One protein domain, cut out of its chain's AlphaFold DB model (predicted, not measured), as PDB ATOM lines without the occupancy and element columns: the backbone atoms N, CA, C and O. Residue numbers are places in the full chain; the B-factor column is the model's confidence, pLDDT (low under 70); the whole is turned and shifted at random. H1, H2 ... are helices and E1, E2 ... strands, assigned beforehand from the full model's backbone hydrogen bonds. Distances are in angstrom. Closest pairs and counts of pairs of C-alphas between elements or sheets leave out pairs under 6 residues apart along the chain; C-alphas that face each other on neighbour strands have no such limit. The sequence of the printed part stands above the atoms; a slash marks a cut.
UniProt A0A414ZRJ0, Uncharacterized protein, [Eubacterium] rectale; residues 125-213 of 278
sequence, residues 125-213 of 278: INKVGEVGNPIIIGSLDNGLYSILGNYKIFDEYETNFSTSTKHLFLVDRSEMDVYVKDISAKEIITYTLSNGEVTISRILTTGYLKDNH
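AT A GLANCE: This is residues 125 to 213 of the 278 residues of an uncharacterized protein of [Eubacterium] rectale (UniProt A0A414ZRJ0). One twisted sheet of six strands makes the body, and the hairpin of E2 and E3 doubles back sharply within it, so that residues 149 to 152 and 161 to 163 fold over towards one face of the sheet. Beyond the end of E6 a small helix, H1, lies off the sheet, farthest of the elements from the mean of the C-alphas. The printed part has 89 residues, with six named strands and one named helix in the order E1 E2 E3 E4 E5 E6 H1. The sheet's order is E1 E2 E3 E4 E5 E6, mixed: E1 is parallel to E2, and E2 to E6 form a meander, each strand the antiparallel neighbour of the one before. The class is mostly strand, and the whole is compact, with a radius of gyration of the C-alphas of 13.4 A and spans of 38 by 30 by 23 A.

HOW THE PARTS SIT: E1, residues 125 to 129, is an edge strand and the parallel neighbour of E2, residues 143 to 152, at 11 degrees between their directions. N 127 and O 146 are within hydrogen-bond range at 2.9 A, and the C-alphas of Asn 126 and Ser 146 face each other at 4.6 A. In the link between them, residues 135 to 136 pair with residues 151 to 152 of E2, parallel. E2 bends by 123 degrees at residue 149. E2 and E3, residues 161 to 173, form an antiparallel hairpin at 141 degrees. Their pairing runs on both sides of the bend, with N 145 and O 169 at 2.8 A and N 151 and O 161 at 2.9 A. E3 bends by 132 degrees at residue 164. E3 and E4, residues 177 to 183, form an antiparallel hairpin at 141 degrees, with N 179 and O 172 at 2.8 A. E4 and E5, residues 187 to 194, form an antiparallel hairpin at 165 degrees, with N 180 and O 191 at 2.8 A. E5 and E6, residues 197 to 204, form an antiparallel hairpin at 162 degrees, with N 190 and O 201 at 2.8 A; E6 is the other edge strand. Among the pairs that are apart are E1 and E6, and E2 and E4. H1, residues 206 to 211, is not on the sheet; the closest C-alphas of E5 and H1, those of Glu 187 and Tyr 208, are 7.9 A apart. In H1 every O i to N i+4 pair is within hydrogen-bond range.

IN THESE COORDINATES: E1 begins at C-alpha 125, at (102.481, -11.036, 77.896), and is 13.1 A long from first to last C-alpha. E2 measures 16.6 A from end to end, and E3, the longest strand by residues with 13, measures 21.5 A; both figures are taken across a bend. C-alpha 164, at the bend of E3, is at (91.619, 0.153, 85.474). E4 is 19.1 A long, E5 22.5 A and E6 23.3 A. H1 is 8.8 A long and ends at C-alpha 211, at (93.720, 18.898, 70.046).

THE WHOLE: The two C-alphas farthest apart, those of Glu 175 and His 213, are 40.9 A apart. The printed part has no cut. The link from E1 to E2, 13 residues, is long, and that from E2 to E3, 8 residues, is short; the links from E3 to E4, E4 to E5, E5 to E6 and E6 to H1 are tight. The mean pLDDT of the printed part is 89.1, and residues 206 to 207 and residue 213 are under 70; the mean of H1 is 72.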
ATOM      1  N   ILE A 125     102.646 -10.334  76.618       89.06
ATOM      2  CA  ILE A 125     102.481 -11.036  77.896       89.06
ATOM      3  C   ILE A 125     101.558 -10.220  78.810       89.06
ATOM      4  O   ILE A 125     101.883  -9.100  79.198       89.06
ATOM      5  N   ASN A 126     100.407 -10.773  79.199       90.81
ATOM      6  CA  ASN A 126      99.511 -10.112  80.155       90.81
ATOM      7  C   ASN A 126      99.992 -10.327  81.606       90.81
ATOM      8  O   ASN A 126     100.302 -11.456  81.993       90.81
ATOM      9  N   LYS A 127     100.002  -9.272  82.428       92.38
ATOM     10  CA  LYS A 127     100.249  -9.333  83.881       92.38
ATOM     11  C   LYS A 127      99.224  -8.476  84.627       92.38
ATOM     12  O   LYS A 127      98.778  -7.447  84.125       92.38
ATOM     13  N   VAL A 128      98.877  -8.892  85.842       94.75
ATOM     14  CA  VAL A 128      97.976  -8.152  86.734       94.75
ATOM     15  C   VAL A 128      98.712  -7.881  88.037       94.75
ATOM     16  O   VAL A 128      99.247  -8.814  88.631       94.75
ATOM     17  N   GLY A 129      98.771  -6.619  88.448       93.00
ATOM     18  CA  GLY A 129      99.411  -6.206  89.691       93.00
ATOM     19  C   GLY A 129      98.415  -5.859  90.786       93.00
ATOM     20  O   GLY A 129      97.381  -5.229  90.545       93.00
ATOM     21  N   GLU A 130      98.741  -6.244  92.012       92.50
ATOM     22  CA  GLU A 130      97.874  -6.089  93.179       92.50
ATOM     23  C   GLU A 130      98.345  -4.939  94.072       92.50
ATOM     24  O   GLU A 130      99.502  -4.532  94.029       92.50
ATOM     25  N   VAL A 131      97.456  -4.409  94.919       86.69
ATOM     26  CA  VAL A 131      97.763  -3.258  95.796       86.69
ATOM     27  C   VAL A 131      98.948  -3.545  96.731       86.69
ATOM     28  O   VAL A 131      99.739  -2.650  97.007       86.69
ATOM     29  N   GLY A 132      99.089  -4.788  97.202       86.75
ATOM     30  CA  GLY A 132     100.210  -5.214  98.047       86.75
ATOM     31  C   GLY A 132     101.416  -5.765  97.282       86.75
ATOM     32  O   GLY A 132     102.453  -6.002  97.892       86.75
ATOM     33  N   ASN A 133     101.284  -5.990  95.972       90.56
ATOM     34  CA  ASN A 133     102.323  -6.579  95.133       90.56
ATOM     35  C   ASN A 133     102.245  -5.987  93.712       90.56
ATOM     36  O   ASN A 133     101.695  -6.625  92.802       90.56
ATOM     37  N   PRO A 134     102.707  -4.737  93.525       93.69
ATOM     38  CA  PRO A 134     102.704  -4.102  92.217       93.69
ATOM     39  C   PRO A 134     103.701  -4.793  91.282       93.69
ATOM     40  O   PRO A 134     104.765  -5.240  91.708       93.69
ATOM     41  N   ILE A 135     103.394  -4.843  89.985       96.31
ATOM     42  CA  ILE A 135     104.356  -5.348  88.994       96.31
ATOM     43  C   ILE A 135     105.442  -4.294  88.765       96.31
ATOM     44  O   ILE A 135     105.123  -3.161  88.413       96.31
ATOM     45  N   ILE A 136     106.713  -4.667  88.900       96.38
ATOM     46  CA  ILE A 136     107.849  -3.803  88.556       96.38
ATOM     47  C   ILE A 136     108.211  -4.050  87.087       96.38
ATOM     48  O   ILE A 136     108.830  -5.062  86.759       96.38
ATOM     49  N   ILE A 137     107.808  -3.151  86.189       96.00
ATOM     50  CA  ILE A 137     107.904  -3.352  84.733       96.00
ATOM     51  C   ILE A 137     109.356  -3.523  84.279       96.00
ATOM     52  O   ILE A 137     109.666  -4.443  83.529       96.00
ATOM     53  N   GLY A 138     110.267  -2.701  84.794       94.06
ATOM     54  CA  GLY A 138     111.693  -2.765  84.489       94.06
ATOM     55  C   GLY A 138     112.416  -4.006  85.018       94.06
ATOM     56  O   GLY A 138     113.575  -4.222  84.672       94.06
ATOM     57  N   SER A 139     111.764  -4.834  85.840       94.19
ATOM     58  CA  SER A 139     112.301  -6.132  86.280       94.19
ATOM     59  C   SER A 139     111.948  -7.287  85.335       94.19
ATOM     60  O   SER A 139     112.489  -8.379  85.479       94.19
ATOM     61  N   LEU A 140     111.049  -7.053  84.373       93.62
ATOM     62  CA  LEU A 140     110.607  -8.059  83.412       93.62
ATOM     63  C   LEU A 140     111.674  -8.309  82.326       93.62
ATOM     64  O   LEU A 140     112.570  -7.487  82.106       93.62
ATOM     65  N   ASP A 141     111.563  -9.453  81.648       91.38
ATOM     66  CA  ASP A 141     112.409  -9.813  80.503       91.38
ATOM     67  C   ASP A 141     112.067  -8.974  79.262       91.38
ATOM     68  O   ASP A 141     110.994  -8.371  79.187       91.38
ATOM     69  N   ASN A 142     112.938  -8.980  78.248       91.44
ATOM     70  CA  ASN A 142     112.683  -8.278  76.987       91.44
ATOM     71  C   ASN A 142     111.381  -8.760  76.334       91.44
ATOM     72  O   ASN A 142     111.192  -9.957  76.113       91.44
ATOM     73  N   GLY A 143     110.496  -7.827  75.989       90.50
ATOM     74  CA  GLY A 143     109.211  -8.164  75.382       90.50
ATOM     75  C   GLY A 143     108.145  -7.086  75.520       90.50
ATOM     76  O   GLY A 143     108.364  -6.016  76.091       90.50
ATOM     77  N   LEU A 144     106.964  -7.384  74.977       92.69
ATOM     78  CA  LEU A 144     105.770  -6.551  75.102       92.69
ATOM     79  C   LEU A 144     104.874  -7.087  76.215       92.69
ATOM     80  O   LEU A 144     104.576  -8.281  76.268       92.69
ATOM     81  N   TYR A 145     104.391  -6.191  77.067       93.44
ATOM     82  CA  TYR A 145     103.578  -6.517  78.228       93.44
ATOM     83  C   TYR A 145     102.294  -5.705  78.254       93.44
ATOM     84  O   TYR A 145     102.287  -4.512  77.972       93.44
ATOM     85  N   SER A 146     101.207  -6.359  78.639       93.69
ATOM     86  CA  SER A 146      99.900  -5.749  78.866       93.69
ATOM     87  C   SER A 146      99.603  -5.808  80.361       93.69
ATOM     88  O   SER A 146      99.447  -6.897  80.921       93.69
ATOM     89  N   ILE A 147      99.588  -4.653  81.022       94.69
ATOM     90  CA  ILE A 147      99.536  -4.539  82.483       94.69
ATOM     91  C   ILE A 147      98.181  -3.987  82.916       94.69
ATOM     92  O   ILE A 147      97.712  -2.982  82.382       94.69
ATOM     93  N   LEU A 148      97.572  -4.636  83.904       94.50
ATOM     94  CA  LEU A 148      96.349  -4.195  84.576       94.50
ATOM     95  C   LEU A 148      96.600  -4.082  86.086       94.50
ATOM     96  O   LEU A 148      97.335  -4.891  86.651       94.50
ATOM     97  N   GLY A 149      95.963  -3.124  86.759       94.19
ATOM     98  CA  GLY A 149      96.096  -2.953  88.204       94.19
ATOM     99  C   GLY A 149      97.310  -2.111  88.591       94.19
ATOM    100  O   GLY A 149      97.604  -1.111  87.936       94.19
ATOM    101  N   ASN A 150      97.977  -2.475  89.687       95.69
ATOM    102  CA  ASN A 150      99.037  -1.659  90.288       95.69
ATOM    103  C   ASN A 150     100.420  -2.029  89.745       95.69
ATOM    104  O   ASN A 150     100.773  -3.205  89.672       95.69
ATOM    105  N   TYR A 151     101.231  -1.036  89.392       95.75
ATOM    106  CA  TYR A 151     102.566  -1.265  88.845       95.75
ATOM    107  C   TYR A 151     103.541  -0.142  89.204       95.75
ATOM    108  O   TYR A 151     103.148   0.975  89.541       95.75
ATOM    109  N   LYS A 152     104.831  -0.451  89.101       95.12
ATOM    110  CA  LYS A 152     105.952   0.486  89.165       95.12
ATOM    111  C   LYS A 152     106.786   0.359  87.905       95.12
ATOM    112  O   LYS A 152     106.951  -0.740  87.387       95.12
ATOM    113  N   ILE A 153     107.353   1.463  87.434       95.12
ATOM    114  CA  ILE A 153     108.276   1.416  86.295       95.12
ATOM    115  C   ILE A 153     109.595   0.752  86.719       95.12
ATOM    116  O   ILE A 153     109.987  -0.246  86.125       95.12
ATOM    117  N   PHE A 154     110.219   1.257  87.783       94.88
ATOM    118  CA  PHE A 154     111.440   0.733  88.403       94.88
ATOM    119  C   PHE A 154     111.307   0.810  89.929       94.88
ATOM    120  O   PHE A 154     110.459   1.557  90.423       94.88
ATOM    121  N   ASP A 155     112.131   0.078  90.678       92.38
ATOM    122  CA  ASP A 155     112.163   0.201  92.144       92.38
ATOM    123  C   ASP A 155     112.712   1.564  92.577       92.38
ATOM    124  O   ASP A 155     112.207   2.178  93.519       92.38
ATOM    125  N   GLU A 156     113.683   2.065  91.814       91.19
ATOM    126  CA  GLU A 156     114.300   3.387  91.918       91.19
ATOM    127  C   GLU A 156     113.331   4.519  91.551       91.19
ATOM    128  O   GLU A 156     113.603   5.690  91.815       91.19
ATOM    129  N   TYR A 157     112.183   4.187  90.954       88.88
ATOM    130  CA  TYR A 157     111.128   5.144  90.662       88.88
ATOM    131  C   TYR A 157     110.066   5.114  91.768       88.88
ATOM    132  O   TYR A 157     109.339   4.135  91.947       88.88
ATOM    133  N   GLU A 158     109.956   6.209  92.524       85.12
ATOM    134  CA  GLU A 158     109.110   6.253  93.728       85.12
ATOM    135  C   GLU A 158     107.616   6.043  93.442       85.12
ATOM    136  O   GLU A 158     106.880   5.527  94.288       85.12
ATOM    137  N   THR A 159     107.154   6.425  92.250       89.44
ATOM    138  CA  THR A 159     105.724   6.483  91.940       89.44
ATOM    139  C   THR A 159     105.144   5.093  91.696       89.44
ATOM    140  O   THR A 159     105.577   4.362  90.805       89.44
ATOM    141  N   ASN A 160     104.104   4.767  92.463       90.94
ATOM    142  CA  ASN A 160     103.212   3.648  92.188       90.94
ATOM    143  C   ASN A 160     102.072   4.116  91.288       90.94
ATOM    144  O   ASN A 160     101.388   5.094  91.594       90.94
ATOM    145  N   PHE A 161     101.839   3.379  90.216       92.81
ATOM    146  CA  PHE A 161     100.750   3.613  89.287       92.81
ATOM    147  C   PHE A 161      99.646   2.586  89.502       92.81
ATOM    148  O   PHE A 161      99.890   1.468  89.953       92.81
ATOM    149  N   SER A 162      98.423   2.962  89.147       92.12
ATOM    150  CA  SER A 162      97.272   2.068  89.152       92.12
ATOM    151  C   SER A 162      96.429   2.345  87.920       92.12
ATOM    152  O   SER A 162      96.154   3.507  87.611       92.12
ATOM    153  N   THR A 163      96.038   1.295  87.206       89.75
ATOM    154  CA  THR A 163      95.187   1.418  86.023       89.75
ATOM    155  C   THR A 163      94.015   0.444  86.058       89.75
ATOM    156  O   THR A 163      94.152  -0.720  86.443       89.75
ATOM    157  N   SER A 164      92.845   0.938  85.650       89.06
ATOM    158  CA  SER A 164      91.619   0.153  85.474       89.06
ATOM    159  C   SER A 164      91.487  -0.438  84.067       89.06
ATOM    160  O   SER A 164      90.580  -1.234  83.822       89.06
ATOM    161  N   THR A 165      92.382  -0.075  83.146       89.31
ATOM    162  CA  THR A 165      92.430  -0.578  81.768       89.31
ATOM    163  C   THR A 165      93.800  -1.181  81.468       89.31
ATOM    164  O   THR A 165      94.782  -0.904  82.148       89.31
ATOM    165  N   LYS A 166      93.887  -2.041  80.449       88.38
ATOM    166  CA  LYS A 166      95.166  -2.641  80.045       88.38
ATOM    167  C   LYS A 166      96.077  -1.570  79.425       88.38
ATOM    168  O   LYS A 166      95.707  -0.977  78.412       88.38
ATOM    169  N   HIS A 167      97.250  -1.345  80.015       91.38
ATOM    170  CA  HIS A 167      98.314  -0.490  79.469       91.38
ATOM    171  C   HIS A 167      99.394  -1.331  78.790       91.38
ATOM    172  O   HIS A 167      99.751  -2.399  79.290       91.38
ATOM    173  N   LEU A 168      99.917  -0.846  77.663       93.56
ATOM    174  CA  LEU A 168     100.922  -1.553  76.878       93.56
ATOM    175  C   LEU A 168     102.321  -1.010  77.178       93.56
ATOM    176  O   LEU A 168     102.579   0.181  77.018       93.56
ATOM    177  N   PHE A 169     103.227  -1.914  77.533       95.75
ATOM    178  CA  PHE A 169     104.626  -1.615  77.795       95.75
ATOM    179  C   PHE A 169     105.544  -2.420  76.880       95.75
ATOM    180  O   PHE A 169     105.304  -3.599  76.636       95.75
ATOM    181  N   LEU A 170     106.624  -1.802  76.408       94.19
ATOM    182  CA  LEU A 170     107.767  -2.498  75.815       94.19
ATOM    183  C   LEU A 170     108.933  -2.424  76.794       94.19
ATOM    184  O   LEU A 170     109.319  -1.327  77.194       94.19
ATOM    185  N   VAL A 171     109.499  -3.576  77.136       95.19
ATOM    186  CA  VAL A 171     110.723  -3.678  77.931       95.19
ATOM    187  C   VAL A 171     111.852  -4.112  77.012       95.19
ATOM    188  O   VAL A 171     111.736  -5.120  76.313       95.19
ATOM    189  N   ASP A 172     112.926  -3.335  77.013       92.94
ATOM    190  CA  ASP A 172     114.148  -3.622  76.277       92.94
ATOM    191  C   ASP A 172     115.346  -3.400  77.200       92.94
ATOM    192  O   ASP A 172     115.527  -2.325  77.767       92.94
ATOM    193  N   ARG A 173     116.141  -4.444  77.391       89.44
ATOM    194  CA  ARG A 173     117.310  -4.462  78.262       89.44
ATOM    195  C   ARG A 173     118.555  -4.607  77.407       89.44
ATOM    196  O   ARG A 173     118.680  -5.568  76.644       89.44
ATOM    197  N   SER A 174     119.484  -3.677  77.589       87.00
ATOM    198  CA  SER A 174     120.852  -3.766  77.088       87.00
ATOM    199  C   SER A 174     121.789  -4.277  78.192       87.00
ATOM    200  O   SER A 174     121.360  -4.543  79.314       87.00
ATOM    201  N   GLU A 175     123.082  -4.431  77.900       81.25
ATOM    202  CA  GLU A 175     124.071  -4.850  78.907       81.25
ATOM    203  C   GLU A 175     124.205  -3.856  80.076       81.25
ATOM    204  O   GLU A 175     124.610  -4.253  81.167       81.25
ATOM    205  N   MET A 176     123.869  -2.580  79.859       85.31
ATOM    206  CA  MET A 176     124.081  -1.504  80.836       85.31
ATOM    207  C   MET A 176     122.800  -0.787  81.267       85.31
ATOM    208  O   MET A 176     122.752  -0.270  82.381       85.31
ATOM    209  N   ASP A 177     121.770  -0.778  80.420       92.56
ATOM    210  CA  ASP A 177     120.567   0.025  80.617       92.56
ATOM    211  C   ASP A 177     119.296  -0.817  80.498       92.56
ATOM    212  O   ASP A 177     119.236  -1.809  79.763       92.56
ATOM    213  N   VAL A 178     118.239  -0.364  81.171       94.31
ATOM    214  CA  VAL A 178     116.884  -0.894  80.989       94.31
ATOM    215  C   VAL A 178     115.978   0.208  80.467       94.31
ATOM    216  O   VAL A 178     115.838   1.257  81.094       94.31
ATOM    217  N   TYR A 179     115.317  -0.054  79.348       94.62
ATOM    218  CA  TYR A 179     114.355   0.839  78.726       94.62
ATOM    219  C   TYR A 179     112.943   0.277  78.901       94.62
ATOM    220  O   TYR A 179     112.654  -0.861  78.531       94.62
ATOM    221  N   VAL A 180     112.042   1.099  79.429       96.00
ATOM    222  CA  VAL A 180     110.611   0.801  79.541       96.00
ATOM    223  C   VAL A 180     109.846   1.855  78.753       96.00
ATOM    224  O   VAL A 180     109.884   3.034  79.098       96.00
ATOM    225  N   LYS A 181     109.141   1.453  77.693       94.62
ATOM    226  CA  LYS A 181     108.254   2.352  76.940       94.62
ATOM    227  C   LYS A 181     106.810   2.114  77.336       94.62
ATOM    228  O   LYS A 181     106.299   1.029  77.089       94.62
ATOM    229  N   ASP A 182     106.165   3.131  77.889       92.69
ATOM    230  CA  ASP A 182     104.714   3.216  78.054       92.69
ATOM    231  C   ASP A 182     104.105   3.737  76.748       92.69
ATOM    232  O   ASP A 182     104.459   4.823  76.274       92.69
ATOM    233  N   ILE A 183     103.251   2.926  76.125       89.38
ATOM    234  CA  ILE A 183     102.693   3.188  74.801       89.38
ATOM    235  C   ILE A 183     101.192   3.429  74.938       89.38
ATOM    236  O   ILE A 183     100.421   2.531  75.281       89.38
ATOM    237  N   SER A 184     100.759   4.633  74.566       85.38
ATOM    238  CA  SER A 184      99.349   5.005  74.496       85.38
ATOM    239  C   SER A 184      98.993   5.607  73.133       85.38
ATOM    240  O   SER A 184      99.854   5.946  72.323       85.38
ATOM    241  N   ALA A 185      97.698   5.807  72.882       80.00
ATOM    242  CA  ALA A 185      97.229   6.469  71.663       80.00
ATOM    243  C   ALA A 185      97.646   7.954  71.562       80.00
ATOM    244  O   ALA A 185      97.623   8.535  70.476       80.00
ATOM    245  N   LYS A 186      97.981   8.592  72.689       78.75
ATOM    246  CA  LYS A 186      98.260  10.037  72.764       78.75
ATOM    247  C   LYS A 186      99.747  10.346  72.859       78.75
ATOM    248  O   LYS A 186     100.183  11.414  72.438       78.75
ATOM    249  N   GLU A 187     100.511   9.417  73.404       83.62
ATOM    250  CA  GLU A 187     101.915   9.617  73.706       83.62
ATOM    251  C   GLU A 187     102.663   8.303  73.890       83.62
ATOM    252  O   GLU A 187     102.070   7.268  74.211       83.62
ATOM    253  N   ILE A 188     103.981   8.397  73.747       89.38
ATOM    254  CA  ILE A 188     104.929   7.363  74.133       89.38
ATOM    255  C   ILE A 188     105.880   7.974  75.160       89.38
ATOM    256  O   ILE A 188     106.565   8.958  74.865       89.38
ATOM    257  N   ILE A 189     105.937   7.384  76.351       92.12
ATOM    258  CA  ILE A 189     106.875   7.773  77.408       92.12
ATOM    259  C   ILE A 189     107.939   6.685  77.506       92.12
ATOM    260  O   ILE A 189     107.616   5.514  77.664       92.12
ATOM    261  N   THR A 190     109.211   7.052  77.390       93.94
ATOM    262  CA  THR A 190     110.348   6.143  77.575       93.94
ATOM    263  C   THR A 190     111.029   6.456  78.897       93.94
ATOM    264  O   THR A 190     111.552   7.556  79.077       93.94
ATOM    265  N   TYR A 191     111.043   5.482  79.796       94.25
ATOM    266  CA  TYR A 191     111.806   5.499  81.034       94.25
ATOM    267  C   TYR A 191     113.097   4.712  80.820       94.25
ATOM    268  O   TYR A 191     113.054   3.592  80.310       94.25
ATOM    269  N   THR A 192     114.231   5.282  81.205       94.50
ATOM    270  CA  THR A 192     115.544   4.636  81.085       94.50
ATOM    271  C   THR A 192     116.185   4.565  82.458       94.50
ATOM    272  O   THR A 192     116.370   5.606  83.084       94.50
ATOM    273  N   LEU A 193     116.514   3.359  82.912       94.00
ATOM    274  CA  LEU A 193     117.316   3.131  84.108       94.00
ATOM    275  C   LEU A 193     118.771   2.915  83.692       94.00
ATOM    276  O   LEU A 193     119.084   1.912  83.046       94.00
ATOM    277  N   SER A 194     119.639   3.833  84.111       91.19
ATOM    278  CA  SER A 194     121.084   3.790  83.881       91.19
ATOM    279  C   SER A 194     121.797   4.134  85.183       91.19
ATOM    280  O   SER A 194     121.530   5.174  85.779       91.19
ATOM    281  N   ASN A 195     122.710   3.276  85.648       87.69
ATOM    282  CA  ASN A 195     123.479   3.493  86.887       87.69
ATOM    283  C   ASN A 195     122.624   3.793  88.143       87.69
ATOM    284  O   ASN A 195     123.062   4.530  89.024       87.69
ATOM    285  N   GLY A 196     121.414   3.229  88.236       86.88
ATOM    286  CA  GLY A 196     120.494   3.460  89.359       86.88
ATOM    287  C   GLY A 196     119.697   4.768  89.280       86.88
ATOM    288  O   GLY A 196     118.942   5.073  90.198       86.88
ATOM    289  N   GLU A 197     119.840   5.537  88.198       89.56
ATOM    290  CA  GLU A 197     119.078   6.761  87.956       89.56
ATOM    291  C   GLU A 197     118.048   6.546  86.841       89.56
ATOM    292  O   GLU A 197     118.342   5.942  85.806       89.56
ATOM    293  N   VAL A 198     116.829   7.050  87.054       92.38
ATOM    294  CA  VAL A 198     115.725   6.949  86.092       92.38
ATOM    295  C   VAL A 198     115.578   8.266  85.336       92.38
ATOM    296  O   VAL A 198     115.218   9.289  85.916       92.38
ATOM    297  N   THR A 199     115.781   8.230  84.020       92.19
ATOM    298  CA  THR A 199     115.517   9.362  83.118       92.19
ATOM    299  C   THR A 199     114.242   9.134  82.308       92.19
ATOM    300  O   THR A 199     113.868   7.996  82.020       92.19
ATOM    301  N   ILE A 200     113.542  10.218  81.954       91.31
ATOM    302  CA  ILE A 200     112.229  10.166  81.295       91.31
ATOM    303  C   ILE A 200     112.260  11.001  80.014       91.31
ATOM    304  O   ILE A 200     112.605  12.181  80.040       91.31
ATOM    305  N   SER A 201     111.846  10.398  78.902       88.88
ATOM    306  CA  SER A 201     111.641  11.064  77.612       88.88
ATOM    307  C   SER A 201     110.201  10.873  77.140       88.88
ATOM    308  O   SER A 201     109.625   9.800  77.313       88.88
ATOM    309  N   ARG A 202     109.602  11.908  76.543       85.44
ATOM    310  CA  ARG A 202     108.188  11.926  76.136       85.44
ATOM    311  C   ARG A 202     108.058  12.340  74.676       85.44
ATOM    312  O   ARG A 202     108.535  13.403  74.289       85.44
ATOM    313  N   ILE A 203     107.366  11.522  73.886       82.12
ATOM    314  CA  ILE A 203     107.017  11.805  72.490       82.12
ATOM    315  C   ILE A 203     105.494  11.919  72.393       82.12
ATOM    316  O   ILE A 203     104.771  10.969  72.695       82.12
ATOM    317  N   LEU A 204     105.000  13.084  71.974       78.25
ATOM    318  CA  LEU A 204     103.569  13.361  71.803       78.25
ATOM    319  C   LEU A 204     103.115  13.021  70.380       78.25
ATOM    320  O   LEU A 204     103.864  13.225  69.423       78.25
ATOM    321  N   THR A 205     101.877  12.546  70.215       70.81
ATOM    322  CA  THR A 205     101.326  12.321  68.870       70.81
ATOM    323  C   THR A 205     100.882  13.625  68.209       70.81
ATOM    324  O   THR A 205     100.450  14.577  68.860       70.81
ATOM    325  N   THR A 206     100.909  13.652  66.874       67.81
ATOM    326  CA  THR A 206     100.437  14.797  66.078       67.81
ATOM    327  C   THR A 206      98.970  15.144  66.356       67.81
ATOM    328  O   THR A 206      98.596  16.311  66.290       67.81
ATOM    329  N   GLY A 207      98.136  14.148  66.685       69.44
ATOM    330  CA  GLY A 207      96.746  14.365  67.099       69.44
ATOM    331  C   GLY A 207      96.654  15.132  68.419       69.44
ATOM    332  O   GLY A 207      95.985  16.157  68.481       69.44
ATOM    333  N   TYR A 208      97.421  14.716  69.432       72.31
ATOM    334  CA  TYR A 208      97.465  15.402  70.725       72.31
ATOM    335  C   TYR A 208      97.909  16.868  70.603       72.31
ATOM    336  O   TYR A 208      97.327  17.743  71.246       72.31
ATOM    337  N   LEU A 209      98.907  17.152  69.760       74.19
ATOM    338  CA  LEU A 209      99.371  18.524  69.516       74.19
ATOM    339  C   LEU A 209      98.261  19.409  68.927       74.19
ATOM    340  O   LEU A 209      98.073  20.536  69.384       74.19
ATOM    341  N   LYS A 210      97.494  18.882  67.963       70.19
ATOM    342  CA  LYS A 210      96.364  19.592  67.345       70.19
ATOM    343  C   LYS A 210      95.230  19.849  68.336       70.19
ATOM    344  O   LYS A 210      94.753  20.980  68.417       70.19
ATOM    345  N   ASP A 211      94.842  18.830  69.099       75.19
ATOM    346  CA  ASP A 211      93.720  18.898  70.046       75.19
ATOM    347  C   ASP A 211      93.978  19.879  71.198       75.19
ATOM    348  O   ASP A 211      93.045  20.485  71.718       75.19
ATOM    349  N   ASN A 212      95.244  20.066  71.585       71.56
ATOM    350  CA  ASN A 212      95.643  20.993  72.649       71.56
ATOM    351  C   ASN A 212      96.155  22.345  72.114       71.56
ATOM    352  O   ASN A 212      96.734  23.123  72.869       71.56
ATOM    353  N   HIS A 213      95.951  22.636  70.823       69.00
ATOM    354  CA  HIS A 213      96.357  23.888  70.172       69.00
ATOM    355  C   HIS A 213      97.853  24.238  70.302       69.00
ATOM    356  O   HIS A 213      98.226  25.414  70.266       69.00
TER     357      HIS A 213